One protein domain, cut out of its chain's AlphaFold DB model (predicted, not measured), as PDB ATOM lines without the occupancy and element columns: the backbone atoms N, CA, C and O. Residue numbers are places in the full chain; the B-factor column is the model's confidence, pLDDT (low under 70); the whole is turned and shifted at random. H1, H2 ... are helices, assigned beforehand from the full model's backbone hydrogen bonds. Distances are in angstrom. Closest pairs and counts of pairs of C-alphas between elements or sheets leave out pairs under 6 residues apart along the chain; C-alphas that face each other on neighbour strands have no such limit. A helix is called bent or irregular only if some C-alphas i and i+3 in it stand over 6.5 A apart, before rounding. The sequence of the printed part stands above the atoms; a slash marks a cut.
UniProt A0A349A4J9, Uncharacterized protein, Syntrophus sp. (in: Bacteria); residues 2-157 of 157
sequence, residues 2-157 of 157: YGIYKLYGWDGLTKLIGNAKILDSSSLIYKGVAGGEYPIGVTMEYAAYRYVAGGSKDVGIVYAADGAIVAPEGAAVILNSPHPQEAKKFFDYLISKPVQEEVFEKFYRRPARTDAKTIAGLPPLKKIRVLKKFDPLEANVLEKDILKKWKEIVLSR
ATOM      1  N   TYR A   2      36.685 -24.137  35.227       93.00
ATOM      2  CA  TYR A   2      37.727 -23.763  34.256       93.00
ATOM      3  C   TYR A   2      39.094 -24.430  34.506       93.00
ATOM      4  O   TYR A   2      39.630 -25.056  33.603       93.00
ATOM      5  N   GLY A   3      39.621 -24.411  35.734       93.06
ATOM      6  CA  GLY A   3      40.920 -25.041  36.006       93.06
ATOM      7  C   GLY A   3      40.953 -26.562  35.773       93.06
ATOM      8  O   GLY A   3      41.952 -27.073  35.281       93.06
ATOM      9  N   ILE A   4      39.859 -27.282  36.052       91.75
ATOM     10  CA  ILE A   4      39.761 -28.730  35.776       91.75
ATOM     11  C   ILE A   4      39.690 -28.964  34.263       91.75
ATOM     12  O   ILE A   4      40.375 -29.837  33.742       91.75
ATOM     13  N   TYR A   5      38.929 -28.130  33.548       93.25
ATOM     14  CA  TYR A   5      38.907 -28.131  32.085       93.25
ATOM     15  C   TYR A   5      40.303 -27.872  31.488       93.25
ATOM     16  O   TYR A   5      40.710 -28.568  30.566       93.25
ATOM     17  N   LYS A   6      41.091 -26.938  32.037       94.19
ATOM     18  CA  LYS A   6      42.469 -26.694  31.574       94.19
ATOM     19  C   LYS A   6      43.419 -27.860  31.858       94.19
ATOM     20  O   LYS A   6      44.395 -28.009  31.130       94.19
ATOM     21  N   LEU A   7      43.161 -28.653  32.900       92.56
ATOM     22  CA  LEU A   7      43.954 -29.843  33.218       92.56
ATOM     23  C   LEU A   7      43.627 -31.019  32.291       92.56
ATOM     24  O   LEU A   7      44.543 -31.704  31.848       92.56
ATOM     25  N   TYR A   8      42.343 -31.242  31.998       92.62
ATOM     26  CA  TYR A   8      41.886 -32.518  31.433       92.62
ATOM     27  C   TYR A   8      41.022 -32.413  30.169       92.62
ATOM     28  O   TYR A   8      40.595 -33.435  29.628       92.62
ATOM     29  N   GLY A   9      40.737 -31.201  29.694       93.81
ATOM     30  CA  GLY A   9      39.805 -30.966  28.595       93.81
ATOM     31  C   GLY A   9      38.374 -31.401  28.923       93.81
ATOM     32  O   GLY A   9      38.022 -31.669  30.075       93.81
ATOM     33  N   TRP A  10      37.530 -31.458  27.893       94.00
ATOM     34  CA  TRP A  10      36.137 -31.888  28.038       94.00
ATOM     35  C   TRP A  10      36.022 -33.374  28.361       94.00
ATOM     36  O   TRP A  10      35.282 -33.730  29.270       94.00
ATOM     37  N   ASP A  11      36.807 -34.227  27.705       94.19
ATOM     38  CA  ASP A  11      36.742 -35.677  27.904       94.19
ATOM     39  C   ASP A  11      37.060 -36.081  29.343       94.19
ATOM     40  O   ASP A  11      36.338 -36.870  29.954       94.19
ATOM     41  N   GLY A  12      38.136 -35.531  29.910       92.94
ATOM     42  CA  GLY A  12      38.504 -35.843  31.283       92.94
ATOM     43  C   GLY A  12      37.547 -35.225  32.297       92.94
ATOM     44  O   GLY A  12      37.229 -35.868  33.297       92.94
ATOM     45  N   LEU A  13      37.007 -34.034  32.018       92.19
ATOM     46  CA  LEU A  13      35.973 -33.450  32.864       92.19
ATOM     47  C   LEU A  13      34.686 -34.295  32.864       92.19
ATOM     48  O   LEU A  13      34.138 -34.553  33.934       92.19
ATOM     49  N   THR A  14      34.244 -34.785  31.705       93.69
ATOM     50  CA  THR A  14      33.092 -35.693  31.583       93.69
ATOM     51  C   THR A  14      33.322 -36.994  32.350       93.69
ATOM     52  O   THR A  14      32.461 -37.410  33.124       93.69
ATOM     53  N   LYS A  15      34.508 -37.605  32.218       93.81
ATOM     54  CA  LYS A  15      34.875 -38.814  32.983       93.81
ATOM     55  C   LYS A  15      34.877 -38.571  34.492       93.81
ATOM     56  O   LYS A  15      34.400 -39.419  35.244       93.81
ATOM     57  N   LEU A  16      35.385 -37.420  34.941       92.19
ATOM     58  CA  LEU A  16      35.382 -37.051  36.358       92.19
ATOM     59  C   LEU A  16      33.949 -36.916  36.888       92.19
ATOM     60  O   LEU A  16      33.621 -37.500  37.918       92.19
ATOM     61  N   ILE A  17      33.089 -36.188  36.169       91.62
ATOM     62  CA  ILE A  17      31.684 -35.990  36.553       91.62
ATOM     63  C   ILE A  17      30.928 -37.320  36.594       91.62
ATOM     64  O   ILE A  17      30.142 -37.534  37.516       91.62
ATOM     65  N   GLY A  18      31.207 -38.235  35.658       92.88
ATOM     66  CA  GLY A  18      30.604 -39.572  35.630       92.88
ATOM     67  C   GLY A  18      30.863 -40.406  36.890       92.88
ATOM     68  O   GLY A  18      30.068 -41.281  37.212       92.88
ATOM     69  N   ASN A  19      31.925 -40.100  37.642       92.94
ATOM     70  CA  ASN A  19      32.273 -40.774  38.897       92.94
ATOM     71  C   ASN A  19      31.954 -39.938  40.150       92.94
ATOM     72  O   ASN A  19      32.144 -40.407  41.270       92.94
ATOM     73  N   ALA A  20      31.495 -38.695  39.989       93.62
ATOM     74  CA  ALA A  20      31.311 -37.766  41.095       93.62
ATOM     75  C   ALA A  20      29.841 -37.652  41.518       93.62
ATOM     76  O   ALA A  20      28.915 -37.667  40.703       93.62
ATOM     77  N   LYS A  21      29.610 -37.442  42.816       94.56
ATOM     78  CA  LYS A  21      28.362 -36.853  43.306       94.56
ATOM     79  C   LYS A  21      28.509 -35.331  43.266       94.56
ATOM     80  O   LYS A  21      29.444 -34.785  43.844       94.56
ATOM     81  N   ILE A  22      27.593 -34.654  42.577       93.50
ATOM     82  CA  ILE A  22      27.523 -33.189  42.587       93.50
ATOM     83  C   ILE A  22      26.706 -32.759  43.804       93.50
ATOM     84  O   ILE A  22      25.634 -33.313  44.050       93.50
ATOM     85  N   LEU A  23      27.243 -31.809  44.568       94.69
ATOM     86  CA  LEU A  23      26.625 -31.248  45.767       94.69
ATOM     87  C   LEU A  23      26.340 -29.759  45.553       94.69
ATOM     88  O   LEU A  23      27.085 -29.076  44.847       94.69
ATOM     89  N   ASP A  24      25.310 -29.248  46.225       92.94
ATOM     90  CA  ASP A  24      24.790 -27.890  45.999       92.94
ATOM     91  C   ASP A  24      25.642 -26.779  46.627       92.94
ATOM     92  O   ASP A  24      25.407 -25.593  46.401       92.94
ATOM     93  N   SER A  25      26.657 -27.129  47.423       94.94
ATOM     94  CA  SER A  25      27.622 -26.152  47.922       94.94
ATOM     95  C   SER A  25      29.001 -26.755  48.149       94.94
ATOM     96  O   SER A  25      29.148 -27.925  48.505       94.94
ATOM     97  N   SER A  26      30.028 -25.910  48.044       93.56
ATOM     98  CA  SER A  26      31.403 -26.268  48.408       93.56
ATOM     99  C   SER A  26      31.527 -26.711  49.869       93.56
ATOM    100  O   SER A  26      32.384 -27.532  50.189       93.56
ATOM    101  N   SER A  27      30.651 -26.208  50.749       96.56
ATOM    102  CA  SER A  27      30.671 -26.540  52.172       96.56
ATOM    103  C   SER A  27      30.280 -27.979  52.477       96.56
ATOM    104  O   SER A  27      30.829 -28.576  53.402       96.56
ATOM    105  N   LEU A  28      29.385 -28.550  51.670       97.94
ATOM    106  CA  LEU A  28      28.969 -29.941  51.812       97.94
ATOM    107  C   LEU A  28      30.107 -30.905  51.468       97.94
ATOM    108  O   LEU A  28      30.193 -31.963  52.074       97.94
ATOM    109  N   ILE A  29      31.028 -30.520  50.579       97.44
ATOM    110  CA  ILE A  29      32.147 -31.379  50.166       97.44
ATOM    111  C   ILE A  29      33.070 -31.671  51.353       97.44
ATOM    112  O   ILE A  29      33.271 -32.824  51.719       97.44
ATOM    113  N   TYR A  30      33.633 -30.633  51.980       95.94
ATOM    114  CA  TYR A  30      34.593 -30.846  53.068       95.94
ATOM    115  C   TYR A  30      33.924 -31.304  54.372       95.94
ATOM    116  O   TYR A  30      34.555 -32.022  55.141       95.94
ATOM    117  N   LYS A  31      32.653 -30.945  54.613       96.75
ATOM    118  CA  LYS A  31      31.881 -31.473  55.750       96.75
ATOM    119  C   LYS A  31      31.546 -32.951  55.566       96.75
ATOM    120  O   LYS A  31      31.719 -33.709  56.508       96.75
ATOM    121  N   GLY A  32      31.101 -33.347  54.375       97.19
ATOM    122  CA  GLY A  32      30.748 -34.732  54.070       97.19
ATOM    123  C   GLY A  32      31.960 -35.659  54.125       97.19
ATOM    124  O   GLY A  32      31.866 -36.737  54.697       97.19
ATOM    125  N   VAL A  33      33.128 -35.214  53.640       97.38
ATOM    126  CA  VAL A  33      34.380 -35.974  53.815       97.38
ATOM    127  C   VAL A  33      34.762 -36.086  55.290       97.38
ATOM    128  O   VAL A  33      35.016 -37.183  55.772       97.38
ATOM    129  N   ALA A  34      34.747 -34.977  56.037       96.56
ATOM    130  CA  ALA A  34      35.064 -35.008  57.465       96.56
ATOM    131  C   ALA A  34      34.063 -35.824  58.303       96.56
ATOM    132  O   ALA A  34      34.431 -36.356  59.344       96.56
ATOM    133  N   GLY A  35      32.809 -35.915  57.856       96.00
ATOM    134  CA  GLY A  35      31.762 -36.738  58.461       96.00
ATOM    135  C   GLY A  35      31.751 -38.194  57.992       96.00
ATOM    136  O   GLY A  35      30.894 -38.949  58.438       96.00
ATOM    137  N   GLY A  36      32.659 -38.592  57.092       96.31
ATOM    138  CA  GLY A  36      32.736 -39.955  56.556       96.31
ATOM    139  C   GLY A  36      31.654 -40.319  55.531       96.31
ATOM    140  O   GLY A  36      31.564 -41.475  55.132       96.31
ATOM    141  N   GLU A  37      30.844 -39.359  55.076       96.75
ATOM    142  CA  GLU A  37      29.804 -39.566  54.057       96.75
ATOM    143  C   GLU A  37      30.411 -39.803  52.666       96.75
ATOM    144  O   GLU A  37      29.900 -40.602  51.881       96.75
ATOM    145  N   TYR A  38      31.528 -39.130  52.364       96.75
ATOM    146  CA  TYR A  38      32.259 -39.286  51.106       96.75
ATOM    147  C   TYR A  38      33.735 -39.598  51.375       96.75
ATOM    148  O   TYR A  38      34.357 -38.919  52.187       96.75
ATOM    149  N   PRO A  39      34.347 -40.557  50.659       95.75
ATOM    150  CA  PRO A  39      35.753 -40.906  50.874       95.75
ATOM    151  C   PRO A  39      36.729 -39.857  50.314       95.75
ATOM    152  O   PRO A  39      37.879 -39.786  50.738       95.75
ATOM    153  N   ILE A  40      36.298 -39.053  49.337       96.50
ATOM    154  CA  ILE A  40      37.122 -38.031  48.684       96.50
ATOM    155  C   ILE A  40      36.254 -36.863  48.215       96.50
ATOM    156  O   ILE A  40      35.117 -37.049  47.782       96.50
ATOM    157  N   GLY A  41      36.808 -35.651  48.265       96.38
ATOM    158  CA  GLY A  41      36.149 -34.440  47.791       96.38
ATOM    159  C   GLY A  41      37.127 -33.480  47.119       96.38
ATOM    160  O   GLY A  41      38.203 -33.205  47.647       96.38
ATOM    161  N   VAL A  42      36.744 -32.933  45.964       95.62
ATOM    162  CA  VAL A  42      37.505 -31.868  45.292       95.62
ATOM    163  C   VAL A  42      37.130 -30.536  45.938       95.62
ATOM    164  O   VAL A  42      36.022 -30.039  45.747       95.62
ATOM    165  N   THR A  43      38.034 -29.974  46.740       95.31
ATOM    166  CA  THR A  43      37.727 -28.825  47.604       95.31
ATOM    167  C   THR A  43      38.877 -27.815  47.707       95.31
ATOM    168  O   THR A  43      39.920 -27.965  47.075       95.31
ATOM    169  N   MET A  44      38.668 -26.752  48.487       94.56
ATOM    170  CA  MET A  44      39.642 -25.701  48.755       94.56
ATOM    171  C   MET A  44      40.549 -26.124  49.912       94.56
ATOM    172  O   MET A  44      40.062 -26.559  50.956       94.56
ATOM    173  N   GLU A  45      41.861 -25.944  49.751       95.31
ATOM    174  CA  GLU A  45      42.880 -26.384  50.716       95.31
ATOM    175  C   GLU A  45      42.604 -25.880  52.137       95.31
ATOM    176  O   GLU A  45      42.536 -26.682  53.064       95.31
ATOM    177  N   TYR A  46      42.361 -24.574  52.304       94.94
ATOM    178  CA  TYR A  46      42.086 -23.984  53.617       94.94
ATOM    179  C   TYR A  46      40.854 -24.609  54.289       94.94
ATOM    180  O   TYR A  46      40.784 -24.713  55.511       94.94
ATOM    181  N   ALA A  47      39.859 -25.033  53.502       95.75
ATOM    182  CA  ALA A  47      38.625 -25.578  54.038       95.75
ATOM    183  C   ALA A  47      38.823 -26.987  54.600       95.75
ATOM    184  O   ALA A  47      38.329 -27.257  55.692       95.75
ATOM    185  N   ALA A  48      39.586 -27.828  53.897       95.94
ATOM    186  CA  ALA A  48      39.983 -29.147  54.379       95.94
ATOM    187  C   ALA A  48      40.991 -29.049  55.536       95.94
ATOM    188  O   ALA A  48      40.835 -29.718  56.555       95.94
ATOM    189  N   TYR A  49      41.985 -28.162  55.424       96.12
ATOM    190  CA  TYR A  49      43.065 -28.056  56.404       96.12
ATOM    191  C   TYR A  49      42.569 -27.627  57.790       96.12
ATOM    192  O   TYR A  49      43.129 -28.056  58.792       96.12
ATOM    193  N   ARG A  50      41.467 -26.865  57.883       95.31
ATOM    194  CA  ARG A  50      40.831 -26.539  59.175       95.31
ATOM    195  C   ARG A  50      40.482 -27.773  60.014       95.31
ATOM    196  O   ARG A  50      40.561 -27.689  61.233       95.31
ATOM    197  N   TYR A  51      40.135 -28.903  59.394       95.69
ATOM    198  CA  TYR A  51      39.875 -30.152  60.121       95.69
ATOM    199  C   TYR A  51      41.169 -30.802  60.612       95.69
ATOM    200  O   TYR A  51      41.227 -31.242  61.757       95.69
ATOM    201  N   VAL A  52      42.215 -30.797  59.780       94.88
ATOM    202  CA  VAL A  52      43.554 -31.289  60.145       94.88
ATOM    203  C   VAL A  52      44.113 -30.483  61.319       94.88
ATOM    204  O   VAL A  52      44.496 -31.045  62.340       94.88
ATOM    205  N   ALA A  53      44.085 -29.153  61.215       94.56
ATOM    206  CA  ALA A  53      44.524 -28.254  62.278       94.56
ATOM    207  C   ALA A  53      43.643 -28.345  63.536       94.56
ATOM    208  O   ALA A  53      44.129 -28.137  64.643       94.56
ATOM    209  N   GLY A  54      42.362 -28.695  63.374       94.44
ATOM    210  CA  GLY A  54      41.441 -29.004  64.468       94.44
ATOM    211  C   GLY A  54      41.683 -30.363  65.138       94.44
ATOM    212  O   GLY A  54      40.934 -30.722  66.043       94.44
ATOM    213  N   GLY A  55      42.700 -31.121  64.712       94.75
ATOM    214  CA  GLY A  55      43.100 -32.390  65.324       94.75
ATOM    215  C   GLY A  55      42.447 -33.635  64.724       94.75
ATOM    216  O   GLY A  55      42.607 -34.723  65.282       94.75
ATOM    217  N   SER A  56      41.729 -33.514  63.602       94.62
ATOM    218  CA  SER A  56      41.203 -34.685  62.894       94.62
ATOM    219  C   SER A  56      42.350 -35.573  62.404       94.62
ATOM    220  O   SER A  56      43.296 -35.089  61.784       94.62
ATOM    221  N   LYS A  57      42.252 -36.880  62.679       92.94
ATOM    222  CA  LYS A  57      43.211 -37.901  62.220       92.94
ATOM    223  C   LYS A  57      42.740 -38.645  60.971       92.94
ATOM    224  O   LYS A  57      43.544 -39.304  60.323       92.94
ATOM    225  N   ASP A  58      41.462 -38.499  60.635       93.00
ATOM    226  CA  ASP A  58      40.793 -39.236  59.559       93.00
ATOM    227  C   ASP A  58      40.659 -38.401  58.276       93.00
ATOM    228  O   ASP A  58      40.214 -38.891  57.241       93.00
ATOM    229  N   VAL A  59      41.060 -37.126  58.329       94.94
ATOM    230  CA  VAL A  59      41.036 -36.201  57.194       94.94
ATOM    231  C   VAL A  59      42.459 -35.803  56.827       94.94
ATOM    232  O   VAL A  59      43.273 -35.463  57.682       94.94
ATOM    233  N   GLY A  60      42.744 -35.787  55.528       94.50
ATOM    234  CA  GLY A  60      44.008 -35.321  54.971       94.50
ATOM    235  C   GLY A  60      43.807 -34.560  53.665       94.50
ATOM    236  O   GLY A  60      42.708 -34.507  53.113       94.50
ATOM    237  N   ILE A  61      44.887 -33.958  53.168       95.88
ATOM    238  CA  ILE A  61      44.900 -33.244  51.887       95.88
ATOM    239  C   ILE A  61      45.819 -33.983  50.927       95.88
ATOM    240  O   ILE A  61      46.984 -34.231  51.233       95.88
ATOM    241  N   VAL A  62      45.296 -34.282  49.740       94.94
ATOM    242  CA  VAL A  62      46.067 -34.832  48.625       94.94
ATOM    243  C   VAL A  62      46.160 -33.774  47.534       94.94
ATOM    244  O   VAL A  62      45.148 -33.289  47.031       94.94
ATOM    245  N   TYR A  63      47.385 -33.429  47.145       95.06
ATOM    246  CA  TYR A  63      47.631 -32.610  45.962       95.06
ATOM    247  C   TYR A  63      47.748 -33.531  44.751       95.06
ATOM    248  O   TYR A  63      48.649 -34.367  44.697       95.06
ATOM    249  N   ALA A  64      46.834 -33.391  43.791       92.31
ATOM    250  CA  ALA A  64      46.817 -34.233  42.600       92.31
ATOM    251  C   ALA A  64      48.146 -34.142  41.831       92.31
ATOM    252  O   ALA A  64      48.669 -33.047  41.601       92.31
ATOM    253  N   ALA A  65      48.664 -35.292  41.393       92.19
ATOM    254  CA  ALA A  65      49.937 -35.385  40.678       92.19
ATOM    255  C   ALA A  65      49.930 -34.650  39.325       92.19
ATOM    256  O   ALA A  65      50.988 -34.221  38.859       92.19
ATOM    257  N   ASP A  66      48.757 -34.472  38.716       90.44
ATOM    258  CA  ASP A  66      48.571 -33.713  37.472       90.44
ATOM    259  C   ASP A  66      48.584 -32.198  37.703       90.44
ATOM    260  O   ASP A  66      48.995 -31.428  36.830       90.44
ATOM    261  N   GLY A  67      48.220 -31.774  38.914       91.88
ATOM    262  CA  GLY A  67      48.360 -30.411  39.392       91.88
ATOM    263  C   GLY A  67      47.167 -29.911  40.206       91.88
ATOM    264  O   GLY A  67      46.022 -30.304  40.000       91.88
ATOM    265  N   ALA A  68      47.451 -28.984  41.115       93.44
ATOM    266  CA  ALA A  68      46.468 -28.195  41.840       93.44
ATOM    267  C   ALA A  68      46.209 -26.856  41.133       93.44
ATOM    268  O   ALA A  68      47.066 -26.311  40.431       93.44
ATOM    269  N   ILE A  69      45.021 -26.300  41.353       92.56
ATOM    270  CA  ILE A  69      44.629 -24.991  40.830       92.56
ATOM    271  C   ILE A  69      44.834 -23.961  41.937       92.56
ATOM    272  O   ILE A  69      44.271 -24.095  43.021       92.56
ATOM    273  N   VAL A  70      45.614 -22.922  41.649       90.06
ATOM    274  CA  VAL A  70      45.756 -21.749  42.514       90.06
ATOM    275  C   VAL A  70      45.068 -20.592  41.805       90.06
ATOM    276  O   VAL A  70      45.601 -20.050  40.841       90.06
ATOM    277  N   ALA A  71      43.854 -20.268  42.243       85.75
ATOM    278  CA  ALA A  71      43.098 -19.140  41.717       85.75
ATOM    279  C   ALA A  71      43.365 -17.902  42.590       85.75
ATOM    280  O   ALA A  71      43.256 -18.009  43.814       85.75
ATOM    281  N   PRO A  72      43.724 -16.747  42.002       82.81
ATOM    282  CA  PRO A  72      43.896 -15.523  42.766       82.81
ATOM    283  C   PRO A  72      42.542 -15.026  43.280       82.81
ATOM    284  O   PRO A  72      41.546 -15.033  42.558       82.81
ATOM    285  N   GLU A  73      42.530 -14.557  44.521       84.69
ATOM    286  CA  GLU A  73      41.414 -13.803  45.086       84.69
ATOM    287  C   GLU A  73      41.745 -12.316  45.035       84.69
ATOM    288  O   GLU A  73      42.882 -11.913  45.292       84.69
ATOM    289  N   GLY A  74      40.755 -11.508  44.666       87.69
ATOM    290  CA  GLY A  74      40.908 -10.069  44.506       87.69
ATOM    291  C   GLY A  74      40.087  -9.290  45.523       87.69
ATOM    292  O   GLY A  74      39.023  -9.728  45.957       87.69
ATOM    293  N   ALA A  75      40.570  -8.097  45.847       90.81
ATOM    294  CA  ALA A  75      39.784  -7.030  46.446       90.81
ATOM    295  C   ALA A  75      39.824  -5.821  45.501       90.81
ATOM    296  O   ALA A  75      40.757  -5.685  44.707       90.81
ATOM    297  N   ALA A  76      38.817  -4.953  45.565       93.81
ATOM    298  CA  ALA A  76      38.734  -3.774  44.712       93.81
ATOM    299  C   ALA A  76      38.108  -2.595  45.462       93.81
ATOM    300  O   ALA A  76      37.244  -2.780  46.320       93.81
ATOM    301  N   VAL A  77      38.528  -1.380  45.103       96.25
ATOM    302  CA  VAL A  77      37.852  -0.140  45.499       96.25
ATOM    303  C   VAL A  77      36.848   0.217  44.409       96.25
ATOM    304  O   VAL A  77      37.205   0.301  43.236       96.25
ATOM    305  N   ILE A  78      35.589   0.413  44.795       96.19
ATOM    306  CA  ILE A  78      34.518   0.762  43.861       96.19
ATOM    307  C   ILE A  78      34.703   2.200  43.369       96.19
ATOM    308  O   ILE A  78      34.929   3.116  44.163       96.19
ATOM    309  N   LEU A  79      34.584   2.394  42.054       95.50
ATOM    310  CA  LEU A  79      34.603   3.718  41.442       95.50
ATOM    311  C   LEU A  79      33.449   4.564  42.000       95.50
ATOM    312  O   LEU A  79      32.323   4.084  42.093       95.50
ATOM    313  N   ASN A  80      33.727   5.823  42.343       95.69
ATOM    314  CA  ASN A  80      32.763   6.747  42.953       95.69
ATOM    315  C   ASN A  80      32.219   6.283  44.318       95.69
ATOM    316  O   ASN A  80      31.086   6.613  44.673       95.69
ATOM    317  N   SER A  81      33.000   5.522  45.097       96.06
ATOM    318  CA  SER A  81      32.614   5.230  46.480       96.06
ATOM    319  C   SER A  81      32.444   6.538  47.281       96.06
ATOM    320  O   SER A  81      33.190   7.491  47.049       96.06
ATOM    321  N   PRO A  82      31.505   6.606  48.248       97.50
ATOM    322  CA  PRO A  82      31.291   7.814  49.060       97.50
ATOM    323  C   PRO A  82      32.517   8.258  49.877       97.50
ATOM    324  O   PRO A  82      32.603   9.411  50.289       97.50
ATOM    325  N   HIS A  83      33.461   7.338  50.107       97.62
ATOM    326  CA  HIS A  83      34.648   7.511  50.948       97.62
ATOM    327  C   HIS A  83      35.893   6.924  50.249       97.62
ATOM    328  O   HIS A  83      36.388   5.856  50.631       97.62
ATOM    329  N   PRO A  84      36.389   7.550  49.163       96.31
ATOM    330  CA  PRO A  84      37.419   6.950  48.313       96.31
ATOM    331  C   PRO A  84      38.787   6.872  48.998       96.31
ATOM    332  O   PRO A  84      39.541   5.922  48.776       96.31
ATOM    333  N   GLN A  85      39.111   7.840  49.859       96.94
ATOM    334  CA  GLN A  85      40.390   7.866  50.570       96.94
ATOM    335  C   GLN A  85      40.445   6.777  51.648       96.94
ATOM    336  O   GLN A  85      41.450   6.080  51.788       96.94
ATOM    337  N   GLU A  86      39.352   6.593  52.381       97.94
ATOM    338  CA  GLU A  86      39.175   5.578  53.416       97.94
ATOM    339  C   GLU A  86      39.147   4.180  52.801       97.94
ATOM    340  O   GLU A  86      39.831   3.285  53.294       97.94
ATOM    341  N   ALA A  87      38.432   4.005  51.683       97.88
ATOM    342  CA  ALA A  87      38.410   2.745  50.948       97.88
ATOM    343  C   ALA A  87      39.815   2.342  50.479       97.88
ATOM    344  O   ALA A  87      40.200   1.182  50.625       97.88
ATOM    345  N   LYS A  88      40.615   3.301  49.986       96.88
ATOM    346  CA  LYS A  88      42.013   3.041  49.627       96.88
ATOM    347  C   LYS A  88      42.856   2.661  50.848       96.88
ATOM    348  O   LYS A  88      43.578   1.672  50.786       96.88
ATOM    349  N   LYS A  89      42.748   3.397  51.962       97.88
ATOM    350  CA  LYS A  89      43.472   3.067  53.207       97.88
ATOM    351  C   LYS A  89      43.115   1.669  53.715       97.88
ATOM    352  O   LYS A  89      43.995   0.926  54.135       97.88
ATOM    353  N   PHE A  90      41.837   1.303  53.649       97.56
ATOM    354  CA  PHE A  90      41.376  -0.024  54.037       97.56
ATOM    355  C   PHE A  90      41.908  -1.109  53.097       97.56
ATOM    356  O   PHE A  90      42.387  -2.137  53.566       97.56
ATOM    357  N   PHE A  91      41.901  -0.869  51.785       96.75
ATOM    358  CA  PHE A  91      42.511  -1.777  50.817       96.75
ATOM    359  C   PHE A  91      44.008  -1.986  51.097       96.75
ATOM    360  O   PHE A  91      44.446  -3.132  51.198       96.75
ATOM    361  N   ASP A  92      44.765  -0.902  51.307       96.06
ATOM    362  CA  ASP A  92      46.196  -0.947  51.644       96.06
ATOM    363  C   ASP A  92      46.442  -1.738  52.948       96.06
ATOM    364  O   ASP A  92      47.384  -2.531  53.033       96.06
ATOM    365  N   TYR A  93      45.561  -1.588  53.947       96.25
ATOM    366  CA  TYR A  93      45.588  -2.378  55.181       96.25
ATOM    367  C   TYR A  93      45.337  -3.871  54.922       96.25
ATOM    368  O   TYR A  93      46.122  -4.703  55.384       96.25
ATOM    369  N   LEU A  94      44.303  -4.224  54.149       94.38
ATOM    370  CA  LEU A  94      43.959  -5.618  53.841       94.38
ATOM    371  C   LEU A  94      45.108  -6.370  53.156       94.38
ATOM    372  O   LEU A  94      45.319  -7.549  53.442       94.38
ATOM    373  N   ILE A  95      45.858  -5.705  52.274       92.69
ATOM    374  CA  ILE A  95      46.994  -6.311  51.554       92.69
ATOM    375  C   ILE A  95      48.334  -6.171  52.291       92.69
ATOM    376  O   ILE A  95      49.370  -6.642  51.803       92.69
ATOM    377  N   SER A  96      48.340  -5.523  53.457       94.06
ATOM    378  CA  SER A  96      49.544  -5.363  54.263       94.06
ATOM    379  C   SER A  96      50.076  -6.721  54.726       94.06
ATOM    380  O   SER A  96      49.327  -7.674  54.950       94.06
ATOM    381  N   LYS A  97      51.401  -6.822  54.876       93.44
ATOM    382  CA  LYS A  97      52.053  -8.066  55.303       93.44
ATOM    383  C   LYS A  97      51.497  -8.607  56.631       93.44
ATOM    384  O   LYS A  97      51.159  -9.786  56.639       93.44
ATOM    385  N   PRO A  98      51.340  -7.805  57.705       94.62
ATOM    386  CA  PRO A  98      50.828  -8.318  58.977       94.62
ATOM    387  C   PRO A  98      49.427  -8.925  58.853       94.62
ATOM    388  O   PRO A  98      49.191 -10.016  59.358       94.62
ATOM    389  N   VAL A  99      48.523  -8.267  58.116       94.81
ATOM    390  CA  VAL A  99      47.151  -8.760  57.916       94.81
ATOM    391  C   VAL A  99      47.141 -10.039  57.083       94.81
ATOM    392  O   VAL A  99      46.461 -11.001  57.428       94.81
ATOM    393  N   GLN A 100      47.922 -10.088  56.002       94.12
ATOM    394  CA  GLN A 100      48.028 -11.282  55.160       94.12
ATOM    395  C   GLN A 100      48.651 -12.472  55.911       94.12
ATOM    396  O   GLN A 100      48.232 -13.610  55.706       94.12
ATOM    397  N   GLU A 101      49.621 -12.227  56.799       93.19
ATOM    398  CA  GLU A 101      50.182 -13.256  57.680       93.19
ATOM    399  C   GLU A 101      49.157 -13.745  58.703       93.19
ATOM    400  O   GLU A 101      48.969 -14.952  58.827       93.19
ATOM    401  N   GLU A 102      48.441 -12.838  59.371       94.75
ATOM    402  CA  GLU A 102      47.397 -13.200  60.333       94.75
ATOM    403  C   GLU A 102      46.289 -14.031  59.673       94.75
ATOM    404  O   GLU A 102      45.832 -15.034  60.229       94.75
ATOM    405  N   VAL A 103      45.885 -13.657  58.456       94.56
ATOM    406  CA  VAL A 103      44.903 -14.421  57.683       94.56
ATOM    407  C   VAL A 103      45.414 -15.828  57.371       94.56
ATOM    408  O   VAL A 103      44.645 -16.791  57.453       94.56
ATOM    409  N   PHE A 104      46.701 -15.977  57.042       93.69
ATOM    410  CA  PHE A 104      47.267 -17.295  56.776       93.69
ATOM    411  C   PHE A 104      47.384 -18.139  58.047       93.69
ATOM    412  O   PHE A 104      47.034 -19.317  58.033       93.69
ATOM    413  N   GLU A 105      47.815 -17.537  59.152       92.75
ATOM    414  CA  GLU A 105      47.971 -18.210  60.443       92.75
ATOM    415  C   GLU A 105      46.627 -18.670  61.023       92.75
ATOM    416  O   GLU A 105      46.517 -19.802  61.488       92.75
ATOM    417  N   LYS A 106      45.589 -17.826  60.963       93.31
ATOM    418  CA  LYS A 106      44.281 -18.122  61.575       93.31
ATOM    419  C   LYS A 106      43.327 -18.886  60.664       93.31
ATOM    420  O   LYS A 106      42.503 -19.660  61.148       93.31
ATOM    421  N   PHE A 107      43.392 -18.641  59.357       94.00
ATOM    422  CA  PHE A 107      42.407 -19.163  58.403       94.00
ATOM    423  C   PHE A 107      43.014 -20.017  57.296       94.00
ATOM    424  O   PHE A 107      42.265 -20.511  56.452       94.00
ATOM    425  N   TYR A 108      44.337 -20.207  57.289       94.44
ATOM    426  CA  TYR A 108      45.051 -21.088  56.360       94.44
ATOM    427  C   TYR A 108      44.881 -20.711  54.885       94.44
ATOM    428  O   TYR A 108      45.130 -21.522  53.991       94.44
ATOM    429  N   ARG A 109      44.471 -19.466  54.608       93.12
ATOM    430  CA  ARG A 109      44.422 -18.935  53.245       93.12
ATOM    431  C   ARG A 109      45.814 -18.482  52.849       93.12
ATOM    432  O   ARG A 109      46.375 -17.585  53.474       93.12
ATOM    433  N   ARG A 110      46.368 -19.104  51.811       91.56
ATOM    434  CA  ARG A 110      47.687 -18.732  51.304       91.56
ATOM    435  C   ARG A 110      47.657 -17.288  50.798       91.56
ATOM    436  O   ARG A 110      46.818 -16.978  49.953       91.56
ATOM    437  N   PRO A 111      48.564 -16.420  51.264       90.69
ATOM    438  CA  PRO A 111      48.648 -15.064  50.753       90.69
ATOM    439  C   PRO A 111      49.246 -15.075  49.342       90.69
ATOM    440  O   PRO A 111      50.068 -15.928  49.001       90.69
ATOM    441  N   ALA A 112      48.886 -14.080  48.530       87.00
ATOM    442  CA  ALA A 112      49.488 -13.881  47.206       87.00
ATOM    443  C   ALA A 112      50.966 -13.445  47.281       87.00
ATOM    444  O   ALA A 112      51.692 -13.472  46.289       87.00
ATOM    445  N   ARG A 113      51.416 -13.027  48.468       85.75
ATOM    446  CA  ARG A 113      52.785 -12.592  48.723       85.75
ATOM    447  C   ARG A 113      53.768 -13.763  48.658       85.75
ATOM    448  O   ARG A 113      53.511 -14.840  49.189       85.75
ATOM    449  N   THR A 114      54.941 -13.528  48.079       82.75
ATOM    450  CA  THR A 114      56.005 -14.540  47.961       82.75
ATOM    451  C   THR A 114      56.880 -14.668  49.210       82.75
ATOM    452  O   THR A 114      57.664 -15.609  49.300       82.75
ATOM    453  N   ASP A 115      56.770 -13.725  50.151       85.06
ATOM    454  CA  ASP A 115      57.551 -13.637  51.393       85.06
ATOM    455  C   ASP A 115      56.770 -14.105  52.634       85.06
ATOM    456  O   ASP A 115      57.093 -13.725  53.759       85.06
ATOM    457  N   ALA A 116      55.717 -14.892  52.422       79.88
ATOM    458  CA  ALA A 116      54.856 -15.386  53.481       79.88
ATOM    459  C   ALA A 116      55.526 -16.463  54.341       79.88
ATOM    460  O   ALA A 116      56.347 -17.252  53.866       79.88
ATOM    461  N   LYS A 117      55.109 -16.521  55.608       84.44
ATOM    462  CA  LYS A 117      55.500 -17.573  56.552       84.44
ATOM    463  C   LYS A 117      55.042 -18.953  56.083       84.44
ATOM    464  O   LYS A 117      54.205 -19.090  55.197       84.44
ATOM    465  N   THR A 118      55.577 -19.995  56.708       86.88
ATOM    466  CA  THR A 118      55.131 -21.380  56.526       86.88
ATOM    467  C   THR A 118      54.211 -21.799  57.665       86.88
ATOM    468  O   THR A 118      54.487 -21.478  58.817       86.88
ATOM    469  N   ILE A 119      53.179 -22.584  57.360       89.31
ATOM    470  CA  ILE A 119      52.309 -23.220  58.356       89.31
ATOM    471  C   ILE A 119      52.663 -24.705  58.428       89.31
ATOM    472  O   ILE A 119      52.786 -25.367  57.396       89.31
ATOM    473  N   ALA A 120      52.858 -25.228  59.641       87.12
ATOM    474  CA  ALA A 120      53.167 -26.640  59.853       87.12
ATOM    475  C   ALA A 120      52.096 -27.528  59.199       87.12
ATOM    476  O   ALA A 120      50.915 -27.238  59.290       87.12
ATOM    477  N   GLY A 121      52.474 -28.597  58.502       86.88
ATOM    478  CA  GLY A 121      51.506 -29.467  57.815       86.88
ATOM    479  C   GLY A 121      50.963 -28.932  56.481       86.88
ATOM    480  O   GLY A 121      50.342 -29.700  55.751       86.88
ATOM    481  N   LEU A 122      51.249 -27.680  56.100       92.50
ATOM    482  CA  LEU A 122      51.030 -27.189  54.738       92.50
ATOM    483  C   LEU A 122      52.365 -27.086  53.989       92.50
ATOM    484  O   LEU A 122      53.251 -26.328  54.396       92.50
ATOM    485  N   PRO A 123      52.545 -27.792  52.858       91.38
ATOM    486  CA  PRO A 123      53.753 -27.643  52.064       91.38
ATOM    487  C   PRO A 123      53.838 -26.228  51.467       91.38
ATOM    488  O   PRO A 123      52.812 -25.610  51.165       91.38
ATOM    489  N   PRO A 124      55.042 -25.685  51.240       89.00
ATOM    490  CA  PRO A 124      55.199 -24.463  50.459       89.00
ATOM    491  C   PRO A 124      54.690 -24.681  49.026       89.00
ATOM    492  O   PRO A 124      54.887 -25.757  48.462       89.00
ATOM    493  N   LEU A 125      54.108 -23.646  48.403       87.50
ATOM    494  CA  LEU A 125      53.551 -23.724  47.040       87.50
ATOM    495  C   LEU A 125      54.545 -24.289  46.012       87.50
ATOM    496  O   LEU A 125      54.149 -25.027  45.122       87.50
ATOM    497  N   LYS A 126      55.847 -24.010  46.171       87.94
ATOM    498  CA  LYS A 126      56.917 -24.534  45.301       87.94
ATOM    499  C   LYS A 126      57.026 -26.067  45.292       87.94
ATOM    500  O   LYS A 126      57.600 -26.613  44.358       87.94
ATOM    501  N   LYS A 127      56.515 -26.753  46.320       90.31
ATOM    502  CA  LYS A 127      56.468 -28.225  46.402       90.31
ATOM    503  C   LYS A 127      55.171 -28.815  45.842       90.31
ATOM    504  O   LYS A 127      55.041 -30.032  45.784       90.31
ATOM    505  N   ILE A 128      54.219 -27.977  45.440       92.00
ATOM    506  CA  ILE A 128      52.948 -28.396  44.854       92.00
ATOM    507  C   ILE A 128      53.058 -28.197  43.345       92.00
ATOM    508  O   ILE A 128      53.443 -27.126  42.872       92.00
ATOM    509  N   ARG A 129      52.700 -29.215  42.558       94.75
ATOM    510  CA  ARG A 129      52.540 -29.021  41.117       94.75
ATOM    511  C   ARG A 129      51.319 -28.135  40.903       94.75
ATOM    512  O   ARG A 129      50.203 -28.557  41.172       94.75
ATOM    513  N   VAL A 130      51.522 -26.907  40.442       92.75
ATOM    514  CA  VAL A 130      50.434 -25.962  40.160       92.75
ATOM    515  C   VAL A 130      50.174 -25.905  38.656       92.75
ATOM    516  O   VAL A 130      51.113 -25.935  37.852       92.75
ATOM    517  N   LEU A 131      48.900 -25.806  38.271       92.31
ATOM    518  CA  LEU A 131      48.495 -25.504  36.902       92.31
ATOM    519  C   LEU A 131      49.113 -24.165  36.466       92.31
ATOM    520  O   LEU A 131      48.699 -23.100  36.915       92.31
ATOM    521  N   LYS A 132      50.095 -24.221  35.562       85.25
ATOM    522  CA  LYS A 132      50.856 -23.035  35.125       85.25
ATOM    523  C   LYS A 132      50.041 -22.047  34.284       85.25
ATOM    524  O   LYS A 132      50.362 -20.869  34.264       85.25
ATOM    525  N   LYS A 133      49.032 -22.532  33.555       84.44
ATOM    526  CA  LYS A 133      48.233 -21.753  32.591       84.44
ATOM    527  C   LYS A 133      46.813 -21.500  33.109       84.44
ATOM    528  O   LYS A 133      45.848 -21.785  32.405       84.44
ATOM    529  N   PHE A 134      46.691 -21.056  34.357       88.69
ATOM    530  CA  PHE A 134      45.422 -20.546  34.867       88.69
ATOM    531  C   PHE A 134      45.354 -19.043  34.588       88.69
ATOM    532  O   PHE A 134      46.147 -18.287  35.145       88.69
ATOM    533  N   ASP A 135      44.422 -18.626  33.737       91.19
ATOM    534  CA  ASP A 135      44.211 -17.224  33.389       91.19
ATOM    535  C   ASP A 135      42.789 -16.793  33.795       91.19
ATOM    536  O   ASP A 135      41.815 -17.278  33.213       91.19
ATOM    537  N   PRO A 136      42.636 -15.900  34.793       89.56
ATOM    538  CA  PRO A 136      41.330 -15.387  35.200       89.56
ATOM    539  C   PRO A 136      40.572 -14.651  34.085       89.56
ATOM    540  O   PRO A 136      39.343 -14.689  34.065       89.56
ATOM    541  N   LEU A 137      41.278 -13.992  33.158       92.31
ATOM    542  CA  LEU A 137      40.652 -13.264  32.054       92.31
ATOM    543  C   LEU A 137      40.120 -14.232  31.001       92.31
ATOM    544  O   LEU A 137      38.972 -14.103  30.579       92.31
ATOM    545  N   GLU A 138      40.906 -15.249  30.638       94.38
ATOM    546  CA  GLU A 138      40.432 -16.337  29.774       94.38
ATOM    547  C   GLU A 138      39.240 -17.059  30.421       94.38
ATOM    548  O   GLU A 138      38.239 -17.321  29.756       94.38
ATOM    549  N   ALA A 139      39.311 -17.336  31.729       93.31
ATOM    550  CA  ALA A 139      38.221 -17.967  32.469       93.31
ATOM    551  C   ALA A 139      36.918 -17.155  32.396       93.31
ATOM    552  O   ALA A 139      35.853 -17.749  32.247       93.31
ATOM    553  N   ASN A 140      37.010 -15.824  32.472       93.75
ATOM    554  CA  ASN A 140      35.871 -14.918  32.336       93.75
ATOM    555  C   ASN A 140      35.301 -14.920  30.906       93.75
ATOM    556  O   ASN A 140      34.092 -15.014  30.719       93.75
ATOM    557  N   VAL A 141      36.165 -14.886  29.883       96.81
ATOM    558  CA  VAL A 141      35.736 -14.969  28.472       96.81
ATOM    559  C   VAL A 141      35.007 -16.286  28.192       96.81
ATOM    560  O   VAL A 141      33.962 -16.289  27.543       96.81
ATOM    561  N   LEU A 142      35.526 -17.400  28.715       95.88
ATOM    562  CA  LEU A 142      34.977 -18.740  28.496       95.88
ATOM    563  C   LEU A 142      33.857 -19.122  29.471       95.88
ATOM    564  O   LEU A 142      33.313 -20.222  29.357       95.88
ATOM    565  N   GLU A 143      33.507 -18.267  30.438       95.38
ATOM    566  CA  GLU A 143      32.609 -18.620  31.543       95.38
ATOM    567  C   GLU A 143      31.289 -19.205  31.032       95.38
ATOM    568  O   GLU A 143      30.887 -20.301  31.430       95.38
ATOM    569  N   LYS A 144      30.633 -18.502  30.102       96.75
ATOM    570  CA  LYS A 144      29.325 -18.902  29.564       96.75
ATOM    571  C   LYS A 144      29.387 -20.246  28.845       96.75
ATOM    572  O   LYS A 144      28.522 -21.091  29.073       96.75
ATOM    573  N   ASP A 145      30.411 -20.461  28.027       95.69
ATOM    574  CA  ASP A 145      30.584 -21.705  27.275       95.69
ATOM    575  C   ASP A 145      30.890 -22.874  28.207       95.69
ATOM    576  O   ASP A 145      30.310 -23.957  28.073       95.69
ATOM    577  N   ILE A 146      31.738 -22.636  29.213       94.94
ATOM    578  CA  ILE A 146      32.092 -23.652  30.197       94.94
ATOM    579  C   ILE A 146      30.877 -24.046  31.032       94.94
ATOM    580  O   ILE A 146      30.633 -25.236  31.237       94.94
ATOM    581  N   LEU A 147      30.099 -23.068  31.500       94.88
ATOM    582  CA  LEU A 147      28.883 -23.324  32.269       94.88
ATOM    583  C   LEU A 147      27.804 -24.005  31.425       94.88
ATOM    584  O   LEU A 147      27.098 -24.872  31.939       94.88
ATOM    585  N   LYS A 148      27.684 -23.655  30.139       95.31
ATOM    586  CA  LYS A 148      26.769 -24.332  29.214       95.31
ATOM    587  C   LYS A 148      27.142 -25.806  29.066       95.31
ATOM    588  O   LYS A 148      26.294 -26.661  29.309       95.31
ATOM    589  N   LYS A 149      28.402 -26.116  28.742       93.69
ATOM    590  CA  LYS A 149      28.851 -27.510  28.607       93.69
ATOM    591  C   LYS A 149      28.797 -28.288  29.911       93.69
ATOM    592  O   LYS A 149      28.381 -29.439  29.900       93.69
ATOM    593  N   TRP A 150      29.119 -27.660  31.037       93.00
ATOM    594  CA  TRP A 150      28.910 -28.263  32.353       93.00
ATOM    595  C   TRP A 150      27.455 -28.690  32.564       93.00
ATOM    596  O   TRP A 150      27.206 -29.830  32.944       93.00
ATOM    597  N   LYS A 151      26.494 -27.794  32.291       93.12
ATOM    598  CA  LYS A 151      25.065 -28.103  32.427       93.12
ATOM    599  C   LYS A 151      24.655 -29.257  31.521       93.12
ATOM    600  O   LYS A 151      23.973 -30.153  31.994       93.12
ATOM    601  N   GLU A 152      25.087 -29.252  30.262       93.69
ATOM    602  CA  GLU A 152      24.809 -30.351  29.331       93.69
ATOM    603  C   GLU A 152      25.318 -31.691  29.883       93.69
ATOM    604  O   GLU A 152      24.538 -32.631  29.959       93.69
ATOM    605  N   ILE A 153      26.571 -31.756  30.356       92.00
ATOM    606  CA  ILE A 153      27.169 -32.987  30.906       92.00
ATOM    607  C   ILE A 153      26.429 -33.470  32.162       92.00
ATOM    608  O   ILE A 153      26.198 -34.666  32.326       92.00
ATOM    609  N   VAL A 154      26.075 -32.554  33.068       91.06
ATOM    610  CA  VAL A 154      25.383 -32.906  34.318       91.06
ATOM    611  C   VAL A 154      23.947 -33.366  34.057       91.06
ATOM    612  O   VAL A 154      23.477 -34.265  34.747       91.06
ATOM    613  N   LEU A 155      23.256 -32.770  33.080       89.31
ATOM    614  CA  LEU A 155      21.877 -33.124  32.724       89.31
ATOM    615  C   LEU A 155      21.778 -34.368  31.831       89.31
ATOM    616  O   LEU A 155      20.717 -34.977  31.779       89.31
ATOM    617  N   SER A 156      22.849 -34.734  31.123       84.19
ATOM    618  CA  SER A 156      22.898 -35.933  30.274       84.19
ATOM    619  C   SER A 156      23.326 -37.205  31.015       84.19
ATOM    620  O   SER A 156      23.554 -38.227  30.369       84.19
ATOM    621  N   ARG A 157      23.538 -37.118  32.329       71.12
ATOM    622  CA  ARG A 157      23.912 -38.235  33.200       71.12
ATOM    623  C   ARG A 157      22.718 -39.132  33.515       71.12
ATOM    624  O   ARG A 157      21.629 -38.584  33.781       71.12
TER     625      ARG A 157
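AT A GLANCE: This is residues 2 to 157 of the 157 residues of an uncharacterized protein of Syntrophus sp. (in: Bacteria) (UniProt A0A349A4J9). Seven helices are set loosely round a good deal of loop: H1 and H7 lie side by side in one group with the short H6, H2 and H3 lie in another part, and H4 and H5 follow each other as an arm with a corner in it, leading from near H3 to the far end. Two long stretches with no named element, residues 54 to 83 and 108 to 135, join these parts, and residues 79 to 84 stick out by H4. The printed part has 156 residues with seven named helices, H1 to H7 in that order, and no named strand; under half of the residues, 77, are in named elements, and the class is all helix. It is only just loose, close to compact, with a radius of gyration of the C-alphas of 18.2 A and spans of 52 by 41 by 28 A.

IN THESE COORDINATES: H1, residues 2 to 19, begins with C-alpha 2 at (37.727, -23.763, 34.256) and is 18.5 A long; it is irregular, with C-alphas 7 and 10 9.6 A apart and a kink of 113 degrees near residue 10. H2 is residues 26 to 34, 13.1 A, and H3 is residues 45 to 53, 11.8 A. H4, residues 84 to 94, begins with C-alpha 84 at (37.419, 6.950, 48.313) and is 15.2 A long. H5 is residues 97 to 107, 15.0 A, and H6 is residues 136 to 141, 8.8 A. H7, residues 143 to 155, is 18.1 A long and ends with C-alpha 155 at (21.877, -33.124, 32.724).

HOW THE PARTS SIT: H1 and H7 touch, with the C-alphas of Thr 14 and Ile 153 closest at 6.5 A, at a shallow tilt of 8 degrees, the same way; the line of H1 is a rough one. H1 and H6 are close but not clearly touching: the closest C-alphas, of Tyr 2 and Ala 139, are 6.1 A apart. H6 and H7 meet only through their link. H2 and H3 only just touch, with 3 pairs of C-alphas within 8 A, the closest being Tyr 30 and Ala 48 at 5.8 A. H3 and H5 are close but not clearly touching, with the C-alphas of Tyr 46 and Phe 107 closest at 6.8 A. H4 and H5 are also close but not clearly touching, with the C-alphas of Leu 94 and Gln 100 closest at 7.1 A, at a steep tilt of 60 degrees. H1 and H3 are apart, as are, among others, H2 and H7. In H4, H5, H6 and H7 every O i to N i+4 pair is within hydrogen-bond range; the counts are 11 of 14 in H1, 4 of 5 in H2 and 3 of 5 in H3.

THE WHOLE: The two C-alphas farthest apart, of Gln 85 and Arg 157, are 51.9 A apart. The links H3 to H4 and H5 to H6 are long, with 30 and 28 residues. The printed part has no cut, and it ends at the chain's last residue, 157. The mean pLDDT of the printed part is 93.0, and no printed residue is under 70.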